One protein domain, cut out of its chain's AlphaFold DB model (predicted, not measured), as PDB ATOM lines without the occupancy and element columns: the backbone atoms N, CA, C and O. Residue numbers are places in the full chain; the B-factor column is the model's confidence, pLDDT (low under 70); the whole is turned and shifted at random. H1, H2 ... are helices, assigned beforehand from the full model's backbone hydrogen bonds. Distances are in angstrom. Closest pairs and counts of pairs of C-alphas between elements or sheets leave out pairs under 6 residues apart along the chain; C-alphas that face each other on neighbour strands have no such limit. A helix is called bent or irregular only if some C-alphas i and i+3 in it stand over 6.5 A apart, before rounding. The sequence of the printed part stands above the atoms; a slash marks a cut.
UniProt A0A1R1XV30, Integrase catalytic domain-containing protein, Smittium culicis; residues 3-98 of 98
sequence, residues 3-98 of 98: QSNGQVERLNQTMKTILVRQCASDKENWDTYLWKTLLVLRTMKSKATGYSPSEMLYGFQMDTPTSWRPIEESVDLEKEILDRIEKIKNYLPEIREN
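AT A GLANCE: This is residues 3 to 98 of the 98 residues of the protein "Integrase catalytic domain-containing protein" of Smittium culicis (UniProt A0A1R1XV30). The model is a flat, open frame of helices: H1 and H2 make a V at one end, short H3 follows H2 near the middle, and H4 forms the opposite side. H4 touches no helix, and the long link before it loops outward, with residues 65 to 76 sticking out. The printed part has 96 residues with four named helices, H1, H2, H3, H4 in chain order, and no named strand; its class is all helix. It is loose, with a radius of gyration of the C-alphas of 16.9 A, and spans 48 by 40 by 17 A.

HOW THE PARTS SIT: H1, residues 3 to 22, touches H2, residues 30 to 43, with residues 15 to 22 alone; their closest C-alphas, Leu 19 and Thr 37, are 5.7 A apart. They run opposite ways at a steep tilt of 57 degrees. H2 touches H3, residues 53 to 58, with residues 41 to 43 alone; their closest C-alphas, Arg 42 and Pro 53, are 5.0 A apart. Their steep tilt of 69.7 degrees is only just short of about perpendicular. H3 and H4, residues 77 to 96, are near each other, with 7 pairs of C-alphas within 10 A. H1 and H4 are apart. Every O i to N i+4 pair is within hydrogen-bond range in H3; in H1 15 of 16 are, in H2 7 of 10, in H4 12 of 16.

IN THESE COORDINATES: H1 begins at C-alpha 3, (37.682, 13.174, 38.415), and measures 29.4 A. H2 measures 20.2 A and is irregular: C-alphas 32 and 35 are 7.1 A apart. H3 measures 8.5 A. H4 measures 28.8 A, ends at C-alpha 96, (37.804, 7.742, 25.631), and has a kink of 25 degrees near residue 90; it is only just irregular, C-alphas 90 and 93 being 6.7 A apart.

THE WHOLE: The C-alphas farthest apart, of Glu 28 and Glu 78, are 48.3 A apart. The printed part has no cut, and the link from H3 to H4, 18 residues, is long. pLDDT is under 70 at residues 3 to 4, 73 to 75 and 91 to 98.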
ATOM      1  N   GLN A   3      37.304  12.640  39.737       56.69
ATOM      2  CA  GLN A   3      37.682  13.174  38.415       56.69
ATOM      3  C   GLN A   3      36.514  13.788  37.617       56.69
ATOM      4  O   GLN A   3      36.712  14.751  36.877       56.69
ATOM      5  N   SER A   4      35.288  13.274  37.779       55.28
ATOM      6  CA  SER A   4      34.112  13.787  37.057       55.28
ATOM      7  C   SER A   4      33.657  15.160  37.582       55.28
ATOM      8  O   SER A   4      33.317  16.039  36.790       55.28
ATOM      9  N   ASN A   5      33.778  15.405  38.894       70.38
ATOM     10  CA  ASN A   5      33.442  16.704  39.490       70.38
ATOM     11  C   ASN A   5      34.329  17.832  38.953       70.38
ATOM     12  O   ASN A   5      33.819  18.891  38.600       70.38
ATOM     13  N   GLY A   6      35.636  17.600  38.798       79.62
ATOM     14  CA  GLY A   6      36.561  18.651  38.366       79.62
ATOM     15  C   GLY A   6      36.304  19.172  36.945       79.62
ATOM     16  O   GLY A   6      36.502  20.356  36.676       79.62
ATOM     17  N   GLN A   7      35.847  18.320  36.023       78.25
ATOM     18  CA  GLN A   7      35.512  18.747  34.655       78.25
ATOM     19  C   GLN A   7      34.226  19.579  34.621       78.25
ATOM     20  O   GLN A   7      34.188  20.632  33.981       78.25
ATOM     21  N   VAL A   8      33.205  19.140  35.360       82.12
ATOM     22  CA  VAL A   8      31.932  19.860  35.499       82.12
ATOM     23  C   VAL A   8      32.143  21.207  36.190       82.12
ATOM     24  O   VAL A   8      31.627  22.223  35.734       82.12
ATOM     25  N   GLU A   9      32.951  21.252  37.248       87.19
ATOM     26  CA  GLU A   9      33.287  22.488  37.956       87.19
ATOM     27  C   GLU A   9      34.004  23.493  37.052       87.19
ATOM     28  O   GLU A   9      33.620  24.665  37.028       87.19
ATOM     29  N   ARG A  10      34.986  23.047  36.255       86.75
ATOM     30  CA  ARG A  10      35.663  23.910  35.273       86.75
ATOM     31  C   ARG A  10      34.687  24.461  34.239       86.75
ATOM     32  O   ARG A  10      34.680  25.667  34.001       86.75
ATOM     33  N   LEU A  11      33.831  23.608  33.673       85.19
ATOM     34  CA  LEU A  11      32.818  24.039  32.709       85.19
ATOM     35  C   LEU A  11      31.867  25.074  33.327       85.19
ATOM     36  O   LEU A  11      31.611  26.118  32.726       85.19
ATOM     37  N   ASN A  12      31.402  24.826  34.552       89.62
ATOM     38  CA  ASN A  12      30.525  25.737  35.282       89.62
ATOM     39  C   ASN A  12      31.208  27.082  35.577       89.62
ATOM     40  O   ASN A  12      30.572  28.132  35.468       89.62
ATOM     41  N   GLN A  13      32.499  27.083  35.916       90.88
ATOM     42  CA  GLN A  13      33.275  28.315  36.093       90.88
ATOM     43  C   GLN A  13      33.398  29.099  34.780       90.88
ATOM     44  O   GLN A  13      33.168  30.313  34.763       90.88
ATOM     45  N   THR A  14      33.703  28.424  33.670       91.56
ATOM     46  CA  THR A  14      33.768  29.055  32.343       91.56
ATOM     47  C   THR A  14      32.414  29.641  31.943       91.56
ATOM     48  O   THR A  14      32.349  30.797  31.524       91.56
ATOM     49  N   MET A  15      31.326  28.897  32.146       91.94
ATOM     50  CA  MET A  15      29.964  29.357  31.871       91.94
ATOM     51  C   MET A  15      29.626  30.632  32.645       91.94
ATOM     52  O   MET A  15      29.182  31.611  32.046       91.94
ATOM     53  N   LYS A  16      29.896  30.654  33.958       92.50
ATOM     54  CA  LYS A  16      29.689  31.844  34.796       92.50
ATOM     55  C   LYS A  16      30.515  33.031  34.307       92.50
ATOM     56  O   LYS A  16      29.994  34.136  34.223       92.50
ATOM     57  N   THR A  17      31.775  32.803  33.944       94.12
ATOM     58  CA  THR A  17      32.681  33.860  33.468       94.12
ATOM     59  C   THR A  17      32.158  34.517  32.192       94.12
ATOM     60  O   THR A  17      32.126  35.744  32.086       94.12
ATOM     61  N   ILE A  18      31.707  33.708  31.232       93.94
ATOM     62  CA  ILE A  18      31.139  34.204  29.974       93.94
ATOM     63  C   ILE A  18      29.833  34.944  30.240       93.94
ATOM     64  O   ILE A  18      29.646  36.040  29.719       93.94
ATOM     65  N   LEU A  19      28.953  34.375  31.068       94.06
ATOM     66  CA  LEU A  19      27.666  34.980  31.399       94.06
ATOM     67  C   LEU A  19      27.841  36.360  32.036       94.06
ATOM     68  O   LEU A  19      27.273  37.325  31.538       94.06
ATOM     69  N   VAL A  20      28.692  36.474  33.061       93.75
ATOM     70  CA  VAL A  20      28.982  37.745  33.750       93.75
ATOM     71  C   VAL A  20      29.517  38.798  32.782       93.75
ATOM     72  O   VAL A  20      29.159  39.970  32.879       93.75
ATOM     73  N   ARG A  21      30.364  38.393  31.830       92.81
ATOM     74  CA  ARG A  21      30.881  39.305  30.806       92.81
ATOM     75  C   ARG A  21      29.788  39.739  29.831       92.81
ATOM     76  O   ARG A  21      29.779  40.890  29.405       92.81
ATOM     77  N   GLN A  22      28.883  38.833  29.477       91.56
ATOM     78  CA  GLN A  22      27.836  39.074  28.493       91.56
ATOM     79  C   GLN A  22      26.704  39.958  29.038       91.56
ATOM     80  O   GLN A  22      26.196  40.793  28.293       91.56
ATOM     81  N   CYS A  23      26.353  39.809  30.320       94.00
ATOM     82  CA  CYS A  23      25.343  40.617  31.010       94.00
ATOM     83  C   CYS A  23      25.936  41.816  31.772       94.00
ATOM     84  O   CYS A  23      25.257  42.433  32.586       94.00
ATOM     85  N   ALA A  24      27.202  42.180  31.528       92.00
ATOM     86  CA  ALA A  24      27.880  43.248  32.269       92.00
ATOM     87  C   ALA A  24      27.137  44.598  32.216       92.00
ATOM     88  O   ALA A  24      27.173  45.344  33.195       92.00
ATOM     89  N   SER A  25      26.458  44.884  31.100       89.62
ATOM     90  CA  SER A  25      25.638  46.082  30.879       89.62
ATOM     91  C   SER A  25      24.199  45.969  31.391       89.62
ATOM     92  O   SER A  25      23.563  46.995  31.593       89.62
ATOM     93  N   ASP A  26      23.683  44.752  31.570       92.31
ATOM     94  CA  ASP A  26      22.296  44.484  31.964       92.31
ATOM     95  C   ASP A  26      22.229  43.174  32.764       92.31
ATOM     96  O   ASP A  26      22.014  42.082  32.232       92.31
ATOM     97  N   LYS A  27      22.513  43.288  34.065       89.44
ATOM     98  CA  LYS A  27      22.612  42.138  34.973       89.44
ATOM     99  C   LYS A  27      21.248  41.601  35.396       89.44
ATOM    100  O   LYS A  27      21.172  40.436  35.782       89.44
ATOM    101  N   GLU A  28      20.207  42.432  35.365       91.62
ATOM    102  CA  GLU A  28      18.857  42.029  35.766       91.62
ATOM    103  C   GLU A  28      18.263  41.046  34.753       91.62
ATOM    104  O   GLU A  28      17.652  40.061  35.159       91.62
ATOM    105  N   ASN A  29      18.566  41.224  33.462       92.94
ATOM    106  CA  ASN A  29      18.105  40.354  32.375       92.94
ATOM    107  C   ASN A  29      19.155  39.313  31.947       92.94
ATOM    108  O   ASN A  29      19.318  39.020  30.759       92.94
ATOM    109  N   TRP A  30      19.925  38.768  32.897       93.12
ATOM    110  CA  TRP A  30      21.017  37.824  32.613       93.12
ATOM    111  C   TRP A  30      20.563  36.581  31.827       93.12
ATOM    112  O   TRP A  30      21.323  36.036  31.023       93.12
ATOM    113  N   ASP A  31      19.329  36.134  32.039       92.75
ATOM    114  CA  ASP A  31      18.709  34.972  31.406       92.75
ATOM    115  C   ASP A  31      18.552  35.167  29.890       92.75
ATOM    116  O   ASP A  31      18.773  34.233  29.113       92.75
ATOM    117  N   THR A  32      18.324  36.405  29.444       94.31
ATOM    118  CA  THR A  32      18.268  36.758  28.015       94.31
ATOM    119  C   THR A  32      19.609  36.567  27.298       94.31
ATOM    120  O   THR A  32      19.654  36.463  26.069       94.31
ATOM    121  N   TYR A  33      20.712  36.471  28.046       93.38
ATOM    122  CA  TYR A  33      22.053  36.212  27.525       93.38
ATOM    123  C   TYR A  33      22.450  34.734  27.595       93.38
ATOM    124  O   TYR A  33      23.464  34.356  27.001       93.38
ATOM    125  N   LEU A  34      21.652  33.880  28.246       92.25
ATOM    126  CA  LEU A  34      21.981  32.470  28.462       92.25
ATOM    127  C   LEU A  34      22.211  31.720  27.145       92.25
ATOM    128  O   LEU A  34      23.167  30.956  27.022       92.25
ATOM    129  N   TRP A  35      21.383  31.974  26.130       91.88
ATOM    130  CA  TRP A  35      21.557  31.358  24.814       91.88
ATOM    131  C   TRP A  35      22.878  31.776  24.149       91.88
ATOM    132  O   TRP A  35      23.540  30.931  23.549       91.88
ATOM    133  N   LYS A  36      23.313  33.039  24.309       91.75
ATOM    134  CA  LYS A  36      24.611  33.525  23.803       91.75
ATOM    135  C   LYS A  36      25.757  32.842  24.536       91.75
ATOM    136  O   LYS A  36      26.697  32.372  23.904       91.75
ATOM    137  N   THR A  37      25.660  32.734  25.860       92.94
ATOM    138  CA  THR A  37      26.648  32.025  26.683       92.94
ATOM    139  C   THR A  37      26.786  30.565  26.256       92.94
ATOM    140  O   THR A  37      27.903  30.083  26.063       92.94
ATOM    141  N   LEU A  38      25.666  29.865  26.063       92.25
ATOM    142  CA  LEU A  38      25.661  28.476  25.606       92.25
ATOM    143  C   LEU A  38      26.200  28.332  24.180       92.25
ATOM    144  O   LEU A  38      26.908  27.367  23.903       92.25
ATOM    145  N   LEU A  39      25.898  29.283  23.290       91.69
ATOM    146  CA  LEU A  39      26.439  29.308  21.933       91.69
ATOM    147  C   LEU A  39      27.970  29.372  21.966       91.69
ATOM    148  O   LEU A  39      28.618  28.499  21.397       91.69
ATOM    149  N   VAL A  40      28.536  30.327  22.708       91.62
ATOM    150  CA  VAL A  40      29.992  30.477  22.857       91.62
ATOM    151  C   VAL A  40      30.619  29.208  23.440       91.62
ATOM    152  O   VAL A  40      31.605  28.708  22.906       91.62
ATOM    153  N   LEU A  41      30.033  28.630  24.495       91.31
ATOM    154  CA  LEU A  41      30.531  27.378  25.078       91.31
ATOM    155  C   LEU A  41      30.554  26.220  24.075       91.31
ATOM    156  O   LEU A  41      31.496  25.434  24.081       91.31
ATOM    157  N   ARG A  42      29.537  26.109  23.215       90.75
ATOM    158  CA  ARG A  42      29.427  25.024  22.230       90.75
ATOM    159  C   ARG A  42      30.391  25.172  21.054       90.75
ATOM    160  O   ARG A  42      30.717  24.155  20.444       90.75
ATOM    161  N   THR A  43      30.829  26.390  20.739       90.88
ATOM    162  CA  THR A  43      31.689  26.686  19.578       90.88
ATOM    163  C   THR A  43      33.150  26.926  19.943       90.88
ATOM    164  O   THR A  43      34.015  26.877  19.074       90.88
ATOM    165  N   MET A  44      33.465  27.185  21.214       89.25
ATOM    166  CA  MET A  44      34.850  27.316  21.667       89.25
ATOM    167  C   MET A  44      35.569  25.966  21.636       89.25
ATOM    168  O   MET A  44      35.129  25.000  22.259       89.25
ATOM    169  N   LYS A  45      36.716  25.921  20.954       86.50
ATOM    170  CA  LYS A  45      37.584  24.742  20.923       86.50
ATOM    171  C   LYS A  45      38.247  24.529  22.281       86.50
ATOM    172  O   LYS A  45      38.839  25.450  22.851       86.50
ATOM    173  N   SER A  46      38.153  23.311  22.800       81.81
ATOM    174  CA  SER A  46      38.865  22.917  24.012       81.81
ATOM    175  C   SER A  46      40.345  22.728  23.699       81.81
ATOM    176  O   SER A  46      40.693  22.070  22.725       81.81
ATOM    177  N   LYS A  47      41.239  23.247  24.547       77.94
ATOM    178  CA  LYS A  47      42.688  23.015  24.394       77.94
ATOM    179  C   LYS A  47      43.082  21.549  24.579       77.94
ATOM    180  O   LYS A  47      44.103  21.143  24.046       77.94
ATOM    181  N   ALA A  48      42.302  20.788  25.349       76.19
ATOM    182  CA  ALA A  48      42.600  19.387  25.631       76.19
ATOM    183  C   ALA A  48      42.307  18.483  24.428       76.19
ATOM    184  O   ALA A  48      43.054  17.551  24.175       76.19
ATOM    185  N   THR A  49      41.232  18.770  23.688       78.69
ATOM    186  CA  THR A  49      40.786  17.926  22.570       78.69
ATOM    187  C   THR A  49      41.041  18.555  21.204       78.69
ATOM    188  O   THR A  49      40.977  17.860  20.202       78.69
ATOM    189  N   GLY A  50      41.289  19.866  21.126       84.38
ATOM    190  CA  GLY A  50      41.387  20.610  19.865       84.38
ATOM    191  C   GLY A  50      40.038  20.871  19.179       84.38
ATOM    192  O   GLY A  50      39.984  21.644  18.224       84.38
ATOM    193  N   TYR A  51      38.950  20.294  19.693       83.62
ATOM    194  CA  TYR A  51      37.600  20.384  19.139       83.62
ATOM    195  C   TYR A  51      36.659  21.133  20.081       83.62
ATOM    196  O   TYR A  51      36.850  21.177  21.302       83.62
ATOM    197  N   SER A  52      35.627  21.745  19.515       89.38
ATOM    198  CA  SER A  52      34.522  22.328  20.268       89.38
ATOM    199  C   SER A  52      33.518  21.252  20.704       89.38
ATOM    200  O   SER A  52      33.413  20.201  20.065       89.38
ATOM    201  N   PRO A  53      32.735  21.488  21.772       88.62
ATOM    202  CA  PRO A  53      31.712  20.537  22.198       88.62
ATOM    203  C   PRO A  53      30.695  20.192  21.100       88.62
ATOM    204  O   PRO A  53      30.242  19.053  21.028       88.62
ATOM    205  N   SER A  54      30.347  21.153  20.233       89.75
ATOM    206  CA  SER A  54      29.457  20.899  19.091       89.75
ATOM    207  C   SER A  54      30.096  19.995  18.032       89.75
ATOM    208  O   SER A  54      29.430  19.078  17.554       89.75
ATOM    209  N   GLU A  55      31.387  20.176  17.735       87.81
ATOM    210  CA  GLU A  55      32.143  19.287  16.842       87.81
ATOM    211  C   GLU A  55      32.209  17.865  17.385       87.81
ATOM    212  O   GLU A  55      31.997  16.919  16.636       87.81
ATOM    213  N   MET A  56      32.432  17.694  18.686       86.12
ATOM    214  CA  MET A  56      32.475  16.360  19.289       86.12
ATOM    215  C   MET A  56      31.105  15.676  19.318       86.12
ATOM    216  O   MET A  56      31.026  14.460  19.166       86.12
ATOM    217  N   LEU A  57      30.030  16.440  19.540       87.06
ATOM    218  CA  LEU A  57      28.679  15.889  19.643       87.06
ATOM    219  C   LEU A  57      28.084  15.555  18.273       87.06
ATOM    220  O   LEU A  57      27.456  14.512  18.113       87.06
ATOM    221  N   TYR A  58      28.253  16.449  17.301       85.81
ATOM    222  CA  TYR A  58      27.621  16.315  15.992       85.81
ATOM    223  C   TYR A  58      28.589  15.799  14.931       85.81
ATOM    224  O   TYR A  58      28.155  15.134  13.995       85.81
ATOM    225  N   GLY A  59      29.884  16.080  15.032       82.00
ATOM    226  CA  GLY A  59      30.875  15.746  14.004       82.00
ATOM    227  C   GLY A  59      31.048  16.811  12.913       82.00
ATOM    228  O   GLY A  59      31.683  16.521  11.906       82.00
ATOM    229  N   PHE A  60      30.487  18.018  13.072       81.38
ATOM    230  CA  PHE A  60      30.804  19.193  12.237       81.38
ATOM    231  C   PHE A  60      31.070  20.420  13.103       81.38
ATOM    232  O   PHE A  60      30.606  20.499  14.243       81.38
ATOM    233  N   GLN A  61      31.750  21.415  12.537       83.56
ATOM    234  CA  GLN A  61      31.855  22.733  13.152       83.56
ATOM    235  C   GLN A  61      30.518  23.465  13.015       83.56
ATOM    236  O   GLN A  61      30.022  23.643  11.908       83.56
ATOM    237  N   MET A  62      29.907  23.843  14.140       85.19
ATOM    238  CA  MET A  62      28.620  24.538  14.119       85.19
ATOM    239  C   MET A  62      28.770  25.935  13.519       85.19
ATOM    240  O   MET A  62      29.656  26.694  13.924       85.19
ATOM    241  N   ASP A  63      27.861  26.292  12.614       85.25
ATOM    242  CA  ASP A  63      27.815  27.641  12.079       85.25
ATOM    243  C   ASP A  63      27.348  28.646  13.125       85.25
ATOM    244  O   ASP A  63      26.350  28.481  13.829       85.25
ATOM    245  N   THR A  64      28.111  29.720  13.215       85.94
ATOM    246  CA  THR A  64      27.818  30.888  14.033       85.94
ATOM    247  C   THR A  64      27.296  32.002  13.139       85.94
ATOM    248  O   THR A  64      27.610  32.014  11.949       85.94
ATOM    249  N   PRO A  65      26.597  33.011  13.689       84.19
ATOM    250  CA  PRO A  65      26.234  34.205  12.921       84.19
ATOM    251  C   PRO A  65      27.424  34.859  12.197       84.19
ATOM    252  O   PRO A  65      27.244  35.530  11.191       84.19
ATOM    253  N   THR A  66      28.644  34.651  12.701       83.44
ATOM    254  CA  THR A  66      29.901  35.116  12.105       83.44
ATOM    255  C   THR A  66      30.496  34.197  11.035       83.44
ATOM    256  O   THR A  66      31.284  34.676  10.226       83.44
ATOM    257  N   SER A  67      30.190  32.897  11.037       81.62
ATOM    258  CA  SER A  67      30.753  31.926  10.080       81.62
ATOM    259  C   SER A  67      29.770  31.489   9.003       81.62
ATOM    260  O   SER A  67      30.213  30.947   7.994       81.62
ATOM    261  N   TRP A  68      28.473  31.721   9.216       85.38
ATOM    262  CA  TRP A  68      27.419  31.332   8.294       85.38
ATOM    263  C   TRP A  68      27.656  31.923   6.904       85.38
ATOM    264  O   TRP A  68      27.936  33.116   6.753       85.38
ATOM    265  N   ARG A  69      27.526  31.072   5.888       79.06
ATOM    266  CA  ARG A  69      27.584  31.444   4.476       79.06
ATOM    267  C   ARG A  69      26.356  30.876   3.766       79.06
ATOM    268  O   ARG A  69      25.905  29.789   4.133       79.06
ATOM    269  N   PRO A  70      25.805  31.582   2.768       79.31
ATOM    270  CA  PRO A  70      24.799  30.998   1.895       79.31
ATOM    271  C   PRO A  70      25.381  29.764   1.191       79.31
ATOM    272  O   PRO A  70      26.565  29.728   0.863       79.31
ATOM    273  N   ILE A  71      24.547  28.744   0.996       73.75
ATOM    274  CA  ILE A  71      24.948  27.507   0.322       73.75
ATOM    275  C   ILE A  71      25.121  27.831  -1.165       73.75
ATOM    276  O   ILE A  71      24.136  28.061  -1.868       73.75
ATOM    277  N   GLU A  72      26.364  27.875  -1.632       71.31
ATOM    278  CA  GLU A  72      26.701  27.972  -3.051       71.31
ATOM    279  C   GLU A  72      26.912  26.541  -3.595       71.31
ATOM    280  O   GLU A  72      27.894  25.886  -3.261       71.31
ATOM    281  N   GLU A  73      25.958  26.065  -4.409       67.81
ATOM    282  CA  GLU A  73      25.967  24.821  -5.216       67.81
ATOM    283  C   GLU A  73      25.798  23.445  -4.526       67.81
ATOM    284  O   GLU A  73      25.868  23.282  -3.309       67.81
ATOM    285  N   SER A  74      25.450  22.443  -5.353       65.31
ATOM    286  CA  SER A  74      25.052  21.085  -4.965       65.31
ATOM    287  C   SER A  74      26.186  20.342  -4.264       65.31
ATOM    288  O   SER A  74      27.101  19.823  -4.903       65.31
ATOM    289  N   VAL A  75      26.100  20.275  -2.940       68.19
ATOM    290  CA  VAL A  75      27.001  19.488  -2.103       68.19
ATOM    291  C   VAL A  75      26.876  18.010  -2.481       68.19
ATOM    292  O   VAL A  75      25.776  17.454  -2.482       68.19
ATOM    293  N   ASP A  76      28.005  17.368  -2.790       80.62
ATOM    294  CA  ASP A  76      28.108  15.908  -2.885       80.62
ATOM    295  C   ASP A  76      27.945  15.312  -1.477       80.62
ATOM    296  O   ASP A  76      28.905  15.067  -0.741       80.62
ATOM    297  N   LEU A  77      26.680  15.162  -1.081       80.69
ATOM    298  CA  LEU A  77      26.244  14.671   0.226       80.69
ATOM    299  C   LEU A  77      26.860  13.311   0.562       80.69
ATOM    300  O   LEU A  77      27.162  13.039   1.722       80.69
ATOM    301  N   GLU A  78      27.044  12.460  -0.444       84.06
ATOM    302  CA  GLU A  78      27.531  11.097  -0.264       84.06
ATOM    303  C   GLU A  78      28.997  11.108   0.183       84.06
ATOM    304  O   GLU A  78      29.367  10.452   1.165       84.06
ATOM    305  N   LYS A  79      29.811  11.956  -0.453       85.06
ATOM    306  CA  LYS A  79      31.204  12.183  -0.063       85.06
ATOM    307  C   LYS A  79      31.336  12.779   1.342       85.06
ATOM    308  O   LYS A  79      32.204  12.349   2.104       85.06
ATOM    309  N   GLU A  80      30.487  13.738   1.707       83.56
ATOM    310  CA  GLU A  80      30.554  14.388   3.024       83.56
ATOM    311  C   GLU A  80      30.134  13.451   4.168       83.56
ATOM    312  O   GLU A  80      30.746  13.448   5.241       83.56
ATOM    313  N   ILE A  81      29.138  12.591   3.932       87.31
ATOM    314  CA  ILE A  81      28.736  11.557   4.894       87.31
ATOM    315  C   ILE A  81      29.886  10.571   5.144       87.31
ATOM    316  O   ILE A  81      30.145  10.220   6.300       87.31
ATOM    317  N   LEU A  82      30.594  10.144   4.094       87.81
ATOM    318  CA  LEU A  82      31.711   9.203   4.215       87.81
ATOM    319  C   LEU A  82      32.878   9.781   5.027       87.81
ATOM    320  O   LEU A  82      33.317   9.134   5.983       87.81
ATOM    321  N   ASP A  83      33.315  11.006   4.716       85.50
ATOM    322  CA  ASP A  83      34.380  11.707   5.458       85.50
ATOM    323  C   ASP A  83      34.038  11.826   6.954       85.50
ATOM    324  O   ASP A  83      34.876  11.654   7.846       85.50
ATOM    325  N   ARG A  84      32.758  12.048   7.259       82.62
ATOM    326  CA  ARG A  84      32.289  12.169   8.636       82.62
ATOM    327  C   ARG A  84      32.264  10.851   9.392       82.62
ATOM    328  O   ARG A  84      32.653  10.819  10.561       82.62
ATOM    329  N   ILE A  85      31.824   9.770   8.751       86.50
ATOM    330  CA  ILE A  85      31.856   8.429   9.350       86.50
ATOM    331  C   ILE A  85      33.300   8.037   9.681       86.50
ATOM    332  O   ILE A  85      33.545   7.477  10.751       86.50
ATOM    333  N   GLU A  86      34.251   8.346   8.799       86.06
ATOM    334  CA  GLU A  86      35.671   8.070   9.019       86.06
ATOM    335  C   GLU A  86      36.225   8.841  10.224       86.06
ATOM    336  O   GLU A  86      36.789   8.234  11.140       86.06
ATOM    337  N   LYS A  87      35.975  10.155  10.297       79.62
ATOM    338  CA  LYS A  87      36.371  10.978  11.452       79.62
ATOM    339  C   LYS A  87      35.788  10.450  12.766       79.62
ATOM    340  O   LYS A  87      36.500  10.324  13.761       79.62
ATOM    341  N   ILE A  88      34.506  10.096  12.779       80.00
ATOM    342  CA  ILE A  88      33.840   9.555  13.973       80.00
ATOM    343  C   ILE A  88      34.492   8.236  14.411       80.00
ATOM    344  O   ILE A  88      34.750   8.053  15.601       80.00
ATOM    345  N   LYS A  89      34.779   7.327  13.471       79.75
ATOM    346  CA  LYS A  89      35.375   6.017  13.776       79.75
ATOM    347  C   LYS A  89      36.796   6.121  14.323       79.75
ATOM    348  O   LYS A  89      37.114   5.397  15.261       79.75
ATOM    349  N   ASN A  90      37.618   7.000  13.756       77.06
ATOM    350  CA  ASN A  90      39.039   7.063  14.092       77.06
ATOM    351  C   ASN A  90      39.307   7.868  15.373       77.06
ATOM    352  O   ASN A  90      40.139   7.465  16.174       77.06
ATOM    353  N   TYR A  91      38.577   8.963  15.613       66.56
ATOM    354  CA  TYR A  91      38.927   9.905  16.686       66.56
ATOM    355  C   TYR A  91      38.136   9.727  17.994       66.56
ATOM    356  O   TYR A  91      38.623  10.097  19.062       66.56
ATOM    357  N   LEU A  92      36.921   9.159  17.967       65.81
ATOM    358  CA  LEU A  92      36.156   8.920  19.204       65.81
ATOM    359  C   LEU A  92      36.798   7.910  20.174       65.81
ATOM    360  O   LEU A  92      36.646   8.116  21.382       65.81
ATOM    361  N   PRO A  93      37.473   6.835  19.718       65.69
ATOM    362  CA  PRO A  93      38.161   5.911  20.617       65.69
ATOM    363  C   PRO A  93      39.306   6.584  21.390       65.69
ATOM    364  O   PRO A  93      39.388   6.428  22.604       65.69
ATOM    365  N   GLU A  94      40.113   7.417  20.722       62.44
ATOM    366  CA  GLU A  94      41.301   8.075  21.299       62.44
ATOM    367  C   GLU A  94      40.966   9.055  22.441       62.44
ATOM    368  O   GLU A  94      41.753   9.258  23.368       62.44
ATOM    369  N   ILE A  95      39.771   9.652  22.405       59.22
ATOM    370  CA  ILE A  95      39.286  10.579  23.441       59.22
ATOM    371  C   ILE A  95      38.750   9.825  24.671       59.22
ATOM    372  O   ILE A  95      38.684  10.399  25.754       59.22
ATOM    373  N   ARG A  96      38.344   8.556  24.524       56.78
ATOM    374  CA  ARG A  96      37.804   7.742  25.631       56.78
ATOM    375  C   ARG A  96      38.885   7.023  26.441       56.78
ATOM    376  O   ARG A  96      38.578   6.561  27.537       56.78
ATOM    377  N   GLU A  97      40.099   6.910  25.907       52.81
ATOM    378  CA  GLU A  97      41.237   6.252  26.566       52.81
ATOM    379  C   GLU A  97      42.135   7.208  27.380       52.81
ATOM    380  O   GLU A  97      42.958   6.730  28.160       52.81
ATOM    381  N   ASN A  98      41.955   8.530  27.254       40.94
ATOM    382  CA  ASN A  98      42.626   9.562  28.065       40.94
ATOM    383  C   ASN A  98      41.726  10.100  29.188       40.94
ATOM    384  O   ASN A  98      42.268  10.441  30.266       40.94
TER     385      ASN A  98